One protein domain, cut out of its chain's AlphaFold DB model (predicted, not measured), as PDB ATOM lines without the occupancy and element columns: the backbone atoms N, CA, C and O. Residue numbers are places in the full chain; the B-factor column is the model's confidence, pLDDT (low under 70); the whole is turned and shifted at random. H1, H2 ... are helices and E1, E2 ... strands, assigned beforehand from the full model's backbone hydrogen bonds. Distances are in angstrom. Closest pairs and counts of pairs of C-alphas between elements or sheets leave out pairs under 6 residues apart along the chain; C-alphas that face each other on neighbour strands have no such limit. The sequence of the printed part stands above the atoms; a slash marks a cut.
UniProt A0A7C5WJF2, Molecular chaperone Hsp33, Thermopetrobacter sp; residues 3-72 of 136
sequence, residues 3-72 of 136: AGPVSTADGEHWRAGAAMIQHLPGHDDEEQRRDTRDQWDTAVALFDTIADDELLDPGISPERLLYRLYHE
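This is residues 3 to 72 of the 136 residues of the protein "Molecular chaperone Hsp33" of Thermopetrobacter sp (UniProt A0A7C5WJF2). The domain is a long, thin rod: a two-stranded hairpin, E1 and E2, makes one end, from which residues 18 to 29 run out to the other end, and the long helix H1 folds back beside this stretch. H2 packs on the hairpin near the end of E2, and H3 packs on the last residues of H1, near the middle of the rod, while residues 27 to 32 stick out at the end away from the hairpin. The printed part has 70 residues, with two named strands followed by three named helices in the order E1, E2, H1, H2, H3; the sheet, in the order E1 - E2, is antiparallel, and the class is mixed, helices and strands. The whole is only just loose, close to extended, with a radius of gyration of the C-alphas of 16.4 A, and its C-alphas span 55 by 20 by 16 A.

E1, residues 3 to 8, and E2, residues 11 to 17, form a hairpin, antiparallel at 143 degrees between their directions. Across it N 6 and O 13 are within hydrogen-bond range at 2.8 A, and N 15 and O 4 at 2.9 A. H2, residues 52 to 56, has its C-alpha of Leu 55 4.8 A from that of Gly 17, the closest pair with E2. Its closest pair with E1 is the C-alphas of Leu 56 and Ala 3, 7.1 A apart. H3, residues 62 to 70, is close to H2 but not clearly touching it, the closest C-alphas being those of Glu 54 and Leu 65, 7.6 A apart. H1, residues 30 to 47, touches H3 with residues 43 to 47 alone; the closest C-alphas are those of Leu 46 and Leu 69, 6.0 A apart. H1 and H3 run opposite ways at a steep tilt of 58 degrees. H1 is apart from E1 and from H2, and H3 is apart from E1 and E2. In H1, H2 and H3 every O i to N i+4 pair is within hydrogen-bond range.

E1 begins at C-alpha 3, (-32.925, 6.694, -12.365), and is 15.4 A long from first to last C-alpha. E2 is 18.6 A long. H1 begins at C-alpha 30, (-72.581, 18.899, -8.993), and is 25.6 A long. H2 has five residues and is 6.3 A long. H3 is 12.3 A long and ends at C-alpha 70, (-48.375, 23.553, -5.662).

The two C-alphas farthest apart are those of Gly 11 and Glu 30, at 54.9 A. The printed part has no cut. The link from E2 to H1, with 12 residues, is long; those from E1 to E2, H1 to H2 and H2 to H3 are tight. Residues 27 to 32, of which 30 to 32 belong to H1, stand free. The mean pLDDT of the printed part is 88.9, and residues 27 to 28 and 30 to 35 are under 70.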
ATOM      1  N   ALA A   3     -34.034   7.389 -13.004       96.69
ATOM      2  CA  ALA A   3     -32.925   6.694 -12.365       96.69
ATOM      3  C   ALA A   3     -31.625   7.047 -13.090       96.69
ATOM      4  O   ALA A   3     -31.559   6.959 -14.314       96.69
ATOM      5  N   GLY A   4     -30.598   7.432 -12.341       95.88
ATOM      6  CA  GLY A   4     -29.330   7.856 -12.925       95.88
ATOM      7  C   GLY A   4     -28.212   8.005 -11.896       95.88
ATOM      8  O   GLY A   4     -28.480   8.014 -10.688       95.88
ATOM      9  N   PRO A   5     -26.954   8.094 -12.360       94.44
ATOM     10  CA  PRO A   5     -25.827   8.417 -11.499       94.44
ATOM     11  C   PRO A   5     -25.910   9.880 -11.053       94.44
ATOM     12  O   PRO A   5     -26.218  10.771 -11.843       94.44
ATOM     13  N   VAL A   6     -25.606  10.125  -9.784       92.12
ATOM     14  CA  VAL A   6     -25.456  11.461  -9.210       92.12
ATOM     15  C   VAL A   6     -24.101  11.556  -8.522       92.12
ATOM     16  O   VAL A   6     -23.683  10.650  -7.799       92.12
ATOM     17  N   SER A   7     -23.394  12.655  -8.762       89.50
ATOM     18  CA  SER A   7     -22.102  12.930  -8.134       89.50
ATOM     19  C   SER A   7     -22.310  13.848  -6.933       89.50
ATOM     20  O   SER A   7     -22.764  14.981  -7.086       89.50
ATOM     21  N   THR A   8     -21.970  13.378  -5.733       85.56
ATOM     22  CA  THR A   8     -21.954  14.199  -4.512       85.56
ATOM     23  C   THR A   8     -20.540  14.306  -3.949       85.56
ATOM     24  O   THR A   8     -19.594  13.735  -4.491       85.56
ATOM     25  N   ALA A   9     -20.377  15.047  -2.847       86.25
ATOM     26  CA  ALA A   9     -19.096  15.155  -2.146       86.25
ATOM     27  C   ALA A   9     -18.539  13.790  -1.690       86.25
ATOM     28  O   ALA A   9     -17.325  13.634  -1.590       86.25
ATOM     29  N   ASP A  10     -19.415  12.805  -1.471       86.69
ATOM     30  CA  ASP A  10     -19.063  11.446  -1.045       86.69
ATOM     31  C   ASP A  10     -18.762  10.494  -2.223       86.69
ATOM     32  O   ASP A  10     -18.465   9.318  -2.011       86.69
ATOM     33  N   GLY A  11     -18.829  10.987  -3.466       91.25
ATOM     34  CA  GLY A  11     -18.584  10.223  -4.690       91.25
ATOM     35  C   GLY A  11     -19.823  10.043  -5.571       91.25
ATOM     36  O   GLY A  11     -20.873  10.652  -5.360       91.25
ATOM     37  N   GLU A  12     -19.685   9.208  -6.602       92.75
ATOM     38  CA  GLU A  12     -20.775   8.875  -7.522       92.75
ATOM     39  C   GLU A  12     -21.623   7.728  -6.967       92.75
ATOM     40  O   GLU A  12     -21.102   6.682  -6.573       92.75
ATOM     41  N   HIS A  13     -22.941   7.911  -6.947       92.62
ATOM     42  CA  HIS A  13     -23.888   6.870  -6.570       92.62
ATOM     43  C   HIS A  13     -25.123   6.898  -7.465       92.62
ATOM     44  O   HIS A  13     -25.497   7.931  -8.012       92.62
ATOM     45  N   TRP A  14     -25.779   5.750  -7.614       94.25
ATOM     46  CA  TRP A  14     -27.060   5.675  -8.310       94.25
ATOM     47  C   TRP A  14     -28.182   6.184  -7.417       94.25
ATOM     48  O   TRP A  14     -28.279   5.811  -6.246       94.25
ATOM     49  N   ARG A  15     -29.071   6.985  -7.997       94.00
ATOM     50  CA  ARG A  15     -30.304   7.433  -7.357       94.00
ATOM     51  C   ARG A  15     -31.486   7.144  -8.267       94.00
ATOM     52  O   ARG A  15     -31.351   7.111  -9.488       94.00
ATOM     53  N   ALA A  16     -32.641   6.920  -7.655       94.94
ATOM     54  CA  ALA A  16     -33.910   6.799  -8.348       94.94
ATOM     55  C   ALA A  16     -34.961   7.651  -7.637       94.94
ATOM     56  O   ALA A  16     -34.984   7.713  -6.405       94.94
ATOM     57  N   GLY A  17     -35.821   8.291  -8.421       95.06
ATOM     58  CA  GLY A  17     -36.900   9.149  -7.950       95.06
ATOM     59  C   GLY A  17     -38.168   8.911  -8.759       95.06
ATOM     60  O   GLY A  17     -38.135   8.663  -9.965       95.06
ATOM     61  N   ALA A  18     -39.314   8.963  -8.095       95.12
ATOM     62  CA  ALA A  18     -40.611   8.868  -8.743       95.12
ATOM     63  C   ALA A  18     -41.624   9.711  -7.976       95.12
ATOM     64  O   ALA A  18     -41.534   9.852  -6.758       95.12
ATOM     65  N   ALA A  19     -42.602  10.225  -8.706       95.31
ATOM     66  CA  ALA A  19     -43.773  10.868  -8.150       95.31
ATOM     67  C   ALA A  19     -45.013  10.160  -8.703       95.31
ATOM     68  O   ALA A  19     -44.972   9.560  -9.780       95.31
ATOM     69  N   MET A  20     -46.111  10.228  -7.960       95.81
ATOM     70  CA  MET A  20     -47.424   9.750  -8.380       95.81
ATOM     71  C   MET A  20     -48.458  10.745  -7.874       95.81
ATOM     72  O   MET A  20     -48.380  11.177  -6.724       95.81
ATOM     73  N   ILE A  21     -49.427  11.078  -8.718       94.94
ATOM     74  CA  ILE A  21     -50.579  11.894  -8.348       94.94
ATOM     75  C   ILE A  21     -51.855  11.067  -8.510       94.94
ATOM     76  O   ILE A  21     -51.978  10.267  -9.438       94.94
ATOM     77  N   GLN A  22     -52.793  11.225  -7.579       93.94
ATOM     78  CA  GLN A  22     -54.060  10.504  -7.575       93.94
ATOM     79  C   GLN A  22     -55.202  11.455  -7.225       93.94
ATOM     80  O   GLN A  22     -55.140  12.160  -6.220       93.94
ATOM     81  N   HIS A  23     -56.265  11.413  -8.025       90.38
ATOM     82  CA  HIS A  23     -57.527  12.059  -7.701       90.38
ATOM     83  C   HIS A  23     -58.352  11.157  -6.776       90.38
ATOM     84  O   HIS A  23     -58.572   9.982  -7.084       90.38
ATOM     85  N   LEU A  24     -58.803  11.697  -5.646       88.25
ATOM     86  CA  LEU A  24     -59.675  10.994  -4.708       88.25
ATOM     87  C   LEU A  24     -61.134  11.418  -4.935       88.25
ATOM     88  O   LEU A  24     -61.378  12.573  -5.278       88.25
ATOM     89  N   PRO A  25     -62.113  10.516  -4.756       81.38
ATOM     90  CA  PRO A  25     -63.522  10.870  -4.904       81.38
ATOM     91  C   PRO A  25     -63.935  11.953  -3.892       81.38
ATOM     92  O   PRO A  25     -63.648  11.833  -2.700       81.38
ATOM     93  N   GLY A  26     -64.614  12.996  -4.381       71.69
ATOM     94  CA  GLY A  26     -65.232  14.054  -3.572       71.69
ATOM     95  C   GLY A  26     -66.679  13.741  -3.161       71.69
ATOM     96  O   GLY A  26     -67.196  12.661  -3.446       71.69
ATOM     97  N   HIS A  27     -67.337  14.693  -2.491       65.06
ATOM     98  CA  HIS A  27     -68.756  14.611  -2.114       65.06
ATOM     99  C   HIS A  27     -69.699  14.924  -3.303       65.06
ATOM    100  O   HIS A  27     -69.289  15.524  -4.292       65.06
ATOM    101  N   ASP A  28     -70.963  14.486  -3.214       60.03
ATOM    102  CA  ASP A  28     -71.937  14.345  -4.320       60.03
ATOM    103  C   ASP A  28     -72.536  15.647  -4.910       60.03
ATOM    104  O   ASP A  28     -73.561  15.603  -5.596       60.03
ATOM    105  N   ASP A  29     -71.902  16.803  -4.722       73.12
ATOM    106  CA  ASP A  29     -72.427  18.087  -5.201       73.12
ATOM    107  C   ASP A  29     -71.944  18.414  -6.632       73.12
ATOM    108  O   ASP A  29     -70.748  18.446  -6.926       73.12
ATOM    109  N   GLU A  30     -72.872  18.688  -7.558       66.56
ATOM    110  CA  GLU A  30     -72.581  18.899  -8.993       66.56
ATOM    111  C   GLU A  30     -71.666  20.092  -9.298       66.56
ATOM    112  O   GLU A  30     -70.811  20.004 -10.180       66.56
ATOM    113  N   GLU A  31     -71.820  21.196  -8.570       63.28
ATOM    114  CA  GLU A  31     -70.981  22.391  -8.724       63.28
ATOM    115  C   GLU A  31     -69.552  22.132  -8.226       63.28
ATOM    116  O   GLU A  31     -68.583  22.470  -8.910       63.28
ATOM    117  N   GLN A  32     -69.417  21.403  -7.111       65.38
ATOM    118  CA  GLN A  32     -68.122  20.944  -6.601       65.38
ATOM    119  C   GLN A  32     -67.448  19.980  -7.584       65.38
ATOM    120  O   GLN A  32     -66.234  20.051  -7.758       65.38
ATOM    121  N   ARG A  33     -68.206  19.132  -8.300       65.06
ATOM    122  CA  ARG A  33     -67.641  18.232  -9.325       65.06
ATOM    123  C   ARG A  33     -66.965  18.977 -10.478       65.06
ATOM    124  O   ARG A  33     -65.956  18.492 -10.987       65.06
ATOM    125  N   ARG A  34     -67.503  20.125 -10.910       63.19
ATOM    126  CA  ARG A  34     -66.908  20.919 -12.000       63.19
ATOM    127  C   ARG A  34     -65.624  21.616 -11.552       63.19
ATOM    128  O   ARG A  34     -64.617  21.485 -12.234       63.19
ATOM    129  N   ASP A  35     -65.658  22.286 -10.403       69.69
ATOM    130  CA  ASP A  35     -64.487  22.956  -9.819       69.69
ATOM    131  C   ASP A  35     -63.348  21.957  -9.534       69.69
ATOM    132  O   ASP A  35     -62.196  22.170  -9.905       69.69
ATOM    133  N   THR A  36     -63.697  20.775  -9.017       76.06
ATOM    134  CA  THR A  36     -62.741  19.682  -8.788       76.06
ATOM    135  C   THR A  36     -62.068  19.205 -10.083       76.06
ATOM    136  O   THR A  36     -60.893  18.841 -10.066       76.06
ATOM    137  N   ARG A  37     -62.772  19.213 -11.226       80.88
ATOM    138  CA  ARG A  37     -62.188  18.805 -12.513       80.88
ATOM    139  C   ARG A  37     -61.139  19.800 -13.003       80.88
ATOM    140  O   ARG A  37     -60.058  19.375 -13.394       80.88
ATOM    141  N   ASP A  38     -61.437  21.093 -12.948       85.06
ATOM    142  CA  ASP A  38     -60.503  22.136 -13.389       85.06
ATOM    143  C   ASP A  38     -59.261  22.184 -12.470       85.06
ATOM    144  O   ASP A  38     -58.125  22.332 -12.937       85.06
ATOM    145  N   GLN A  39     -59.453  21.971 -11.162       88.19
ATOM    146  CA  GLN A  39     -58.361  21.821 -10.192       88.19
ATOM    147  C   GLN A  39     -57.509  20.578 -10.469       88.19
ATOM    148  O   GLN A  39     -56.283  20.646 -10.389       88.19
ATOM    149  N   TRP A  40     -58.138  19.456 -10.824       91.00
ATOM    150  CA  TRP A  40     -57.429  18.238 -11.203       91.00
ATOM    151  C   TRP A  40     -56.600  18.425 -12.476       91.00
ATOM    152  O   TRP A  40     -55.418  18.087 -12.480       91.00
ATOM    153  N   ASP A  41     -57.182  19.005 -13.527       93.19
ATOM    154  CA  ASP A  41     -56.482  19.252 -14.790       93.19
ATOM    155  C   ASP A  41     -55.271  20.181 -14.570       93.19
ATOM    156  O   ASP A  41     -54.185  19.935 -15.096       93.19
ATOM    157  N   THR A  42     -55.419  21.192 -13.706       93.19
ATOM    158  CA  THR A  42     -54.310  22.060 -13.277       93.19
ATOM    159  C   THR A  42     -53.245  21.280 -12.503       93.19
ATOM    160  O   THR A  42     -52.053  21.425 -12.777       93.19
ATOM    161  N   ALA A  43     -53.649  20.433 -11.554       94.00
ATOM    162  CA  ALA A  43     -52.721  19.639 -10.756       94.00
ATOM    163  C   ALA A  43     -51.907  18.667 -11.621       94.00
ATOM    164  O   ALA A  43     -50.700  18.543 -11.423       94.00
ATOM    165  N   VAL A  44     -52.538  18.032 -12.614       95.94
ATOM    166  CA  VAL A  44     -51.859  17.179 -13.600       95.94
ATOM    167  C   VAL A  44     -50.904  17.998 -14.464       95.94
ATOM    168  O   VAL A  44     -49.750  17.610 -14.608       95.94
ATOM    169  N   ALA A  45     -51.334  19.154 -14.978       96.50
ATOM    170  CA  ALA A  45     -50.475  20.005 -15.800       96.50
ATOM    171  C   ALA A  45     -49.208  20.456 -15.053       96.50
ATOM    172  O   ALA A  45     -48.130  20.472 -15.639       96.50
ATOM    173  N   LEU A  46     -49.321  20.782 -13.760       96.12
ATOM    174  CA  LEU A  46     -48.178  21.089 -12.895       96.12
ATOM    175  C   LEU A  46     -47.320  19.842 -12.652       96.12
ATOM    176  O   LEU A  46     -46.104  19.898 -12.806       96.12
ATOM    177  N   PHE A  47     -47.935  18.709 -12.317       96.56
ATOM    178  CA  PHE A  47     -47.234  17.442 -12.105       96.56
ATOM    179  C   PHE A  47     -46.394  17.014 -13.320       96.56
ATOM    180  O   PHE A  47     -45.270  16.544 -13.155       96.56
ATOM    181  N   ASP A  48     -46.899  17.229 -14.534       96.69
ATOM    182  CA  ASP A  48     -46.211  16.887 -15.784       96.69
ATOM    183  C   ASP A  48     -44.978  17.767 -16.063       96.69
ATOM    184  O   ASP A  48     -44.174  17.442 -16.937       96.69
ATOM    185  N   THR A  49     -44.787  18.859 -15.311       96.75
ATOM    186  CA  THR A  49     -43.573  19.692 -15.397       96.75
ATOM    187  C   THR A  49     -42.380  19.134 -14.628       96.75
ATOM    188  O   THR A  49     -41.275  19.640 -14.807       96.75
ATOM    189  N   ILE A  50     -42.581  18.102 -13.797       97.31
ATOM    190  CA  ILE A  50     -41.503  17.481 -13.023       97.31
ATOM    191  C   ILE A  50     -40.460  16.906 -13.980       97.31
ATOM    192  O   ILE A  50     -40.743  15.973 -14.738       97.31
ATOM    193  N   ALA A  51     -39.235  17.416 -13.894       95.94
ATOM    194  CA  ALA A  51     -38.127  16.932 -14.703       95.94
ATOM    195  C   ALA A  51     -37.324  15.814 -14.006       95.94
ATOM    196  O   ALA A  51     -37.316  15.672 -12.778       95.94
ATOM    197  N   ASP A  52     -36.639  14.987 -14.803       96.19
ATOM    198  CA  ASP A  52     -35.844  13.860 -14.296       96.19
ATOM    199  C   ASP A  52     -34.681  14.317 -13.404       96.19
ATOM    200  O   ASP A  52     -34.360  13.651 -12.420       96.19
ATOM    201  N   ASP A  53     -34.066  15.459 -13.713       94.81
ATOM    202  CA  ASP A  53     -33.015  16.061 -12.893       94.81
ATOM    203  C   ASP A  53     -33.559  16.522 -11.537       94.81
ATOM    204  O   ASP A  53     -32.914  16.280 -10.522       94.81
ATOM    205  N   GLU A  54     -34.778  17.064 -11.476       95.88
ATOM    206  CA  GLU A  54     -35.428  17.412 -10.207       95.88
ATOM    207  C   GLU A  54     -35.741  16.185  -9.338       95.88
ATOM    208  O   GLU A  54     -35.608  16.242  -8.113       95.88
ATOM    209  N   LEU A  55     -36.125  15.058  -9.951       95.94
ATOM    210  CA  LEU A  55     -36.361  13.792  -9.239       95.94
ATOM    211  C   LEU A  55     -35.071  13.171  -8.688       95.94
ATOM    212  O   LEU A  55     -35.106  12.419  -7.705       95.94
ATOM    213  N   LEU A  56     -33.938  13.446  -9.333       95.56
ATOM    214  CA  LEU A  56     -32.636  12.892  -8.978       95.56
ATOM    215  C   LEU A  56     -31.772  13.855  -8.153       95.56
ATOM    216  O   LEU A  56     -30.807  13.406  -7.542       95.56
ATOM    217  N   ASP A  57     -32.109  15.138  -8.054       93.44
ATOM    218  CA  ASP A  57     -31.289  16.119  -7.341       93.44
ATOM    219  C   ASP A  57     -31.267  15.855  -5.813       93.44
ATOM    220  O   ASP A  57     -32.309  15.891  -5.146       93.44
ATOM    221  N   PRO A  58     -30.094  15.609  -5.194       91.44
ATOM    222  CA  PRO A  58     -29.974  15.472  -3.744       91.44
ATOM    223  C   PRO A  58     -30.265  16.747  -2.948       91.44
ATOM    224  O   PRO A  58     -30.586  16.649  -1.764       91.44
ATOM    225  N   GLY A  59     -30.179  17.921  -3.571       92.50
ATOM    226  CA  GLY A  59     -30.533  19.215  -2.993       92.50
ATOM    227  C   GLY A  59     -32.034  19.523  -3.006       92.50
ATOM    228  O   GLY A  59     -32.474  20.461  -2.324       92.50
ATOM    229  N   ILE A  60     -32.837  18.741  -3.734       94.31
ATOM    230  CA  ILE A  60     -34.294  18.878  -3.781       94.31
ATOM    231  C   ILE A  60     -34.921  17.778  -2.923       94.31
ATOM    232  O   ILE A  60     -34.895  16.591  -3.248       94.31
ATOM    233  N   SER A  61     -35.487  18.180  -1.784       93.00
ATOM    234  CA  SER A  61     -36.284  17.271  -0.962       93.00
ATOM    235  C   SER A  61     -37.684  17.086  -1.571       93.00
ATOM    236  O   SER A  61     -38.166  17.995  -2.258       93.00
ATOM    237  N   PRO A  62     -38.377  15.960  -1.310       92.38
ATOM    238  CA  PRO A  62     -39.743  15.751  -1.795       92.38
ATOM    239  C   PRO A  62     -40.701  16.881  -1.398       92.38
ATOM    240  O   PRO A  62     -41.517  17.323  -2.198       92.38
ATOM    241  N   GLU A  63     -40.562  17.411  -0.183       93.12
ATOM    242  CA  GLU A  63     -41.377  18.515   0.330       93.12
ATOM    243  C   GLU A  63     -41.127  19.805  -0.455       93.12
ATOM    244  O   GLU A  63     -42.064  20.535  -0.775       93.12
ATOM    245  N   ARG A  64     -39.861  20.074  -0.806       94.06
ATOM    246  CA  ARG A  64     -39.482  21.226  -1.629       94.06
ATOM    247  C   ARG A  64     -40.012  21.095  -3.053       94.06
ATOM    248  O   ARG A  64     -40.483  22.093  -3.592       94.06
ATOM    249  N   LEU A  65     -39.952  19.901  -3.643       94.94
ATOM    250  CA  LEU A  65     -40.518  19.638  -4.966       94.94
ATOM    251  C   LEU A  65     -42.033  19.889  -4.968       94.94
ATOM    252  O   LEU A  65     -42.526  20.665  -5.781       94.94
ATOM    253  N   LEU A  66     -42.761  19.320  -4.003       94.06
ATOM    254  CA  LEU A  66     -44.209  19.514  -3.884       94.06
ATOM    255  C   LEU A  66     -44.588  20.980  -3.627       94.06
ATOM    256  O   LEU A  66     -45.576  21.461  -4.178       94.06
ATOM    257  N   TYR A  67     -43.799  21.703  -2.828       93.56
ATOM    258  CA  TYR A  67     -43.999  23.137  -2.631       93.56
ATOM    259  C   TYR A  67     -43.800  23.920  -3.932       93.56
ATOM    260  O   TYR A  67     -44.652  24.726  -4.284       93.56
ATOM    261  N   ARG A  68     -42.728  23.662  -4.694       93.25
ATOM    262  CA  ARG A  68     -42.509  24.321  -5.994       93.25
ATOM    263  C   ARG A  68     -43.701  24.141  -6.931       93.25
ATOM    264  O   ARG A  68     -44.137  25.124  -7.521       93.25
ATOM    265  N   LEU A  69     -44.240  22.924  -7.000       94.44
ATOM    266  CA  LEU A  69     -45.371  22.587  -7.863       94.44
ATOM    267  C   LEU A  69     -46.676  23.266  -7.431       94.44
ATOM    268  O   LEU A  69     -47.366  23.816  -8.277       94.44
ATOM    269  N   TYR A  70     -47.012  23.247  -6.136       94.69
ATOM    270  CA  TYR A  70     -48.375  23.553  -5.662       94.69
ATOM    271  C   TYR A  70     -48.461  24.706  -4.647       94.69
ATOM    272  O   TYR A  70     -49.441  24.813  -3.906       94.69
ATOM    273  N   HIS A  71     -47.442  25.567  -4.549       92.75
ATOM    274  CA  HIS A  71     -47.425  26.661  -3.568       92.75
ATOM    275  C   HIS A  71     -48.584  27.659  -3.721       92.75
ATOM    276  O   HIS A  71     -48.994  28.239  -2.718       92.75
ATOM    277  N   GLU A  72     -49.116  27.861  -4.932       92.38
ATOM    278  CA  GLU A  72     -50.222  28.800  -5.173       92.38
ATOM    279  C   GLU A  72     -51.572  28.267  -4.669       92.38
ATOM    280  O   GLU A  72     -52.374  29.026  -4.131       92.38
TER     281      GLU A  72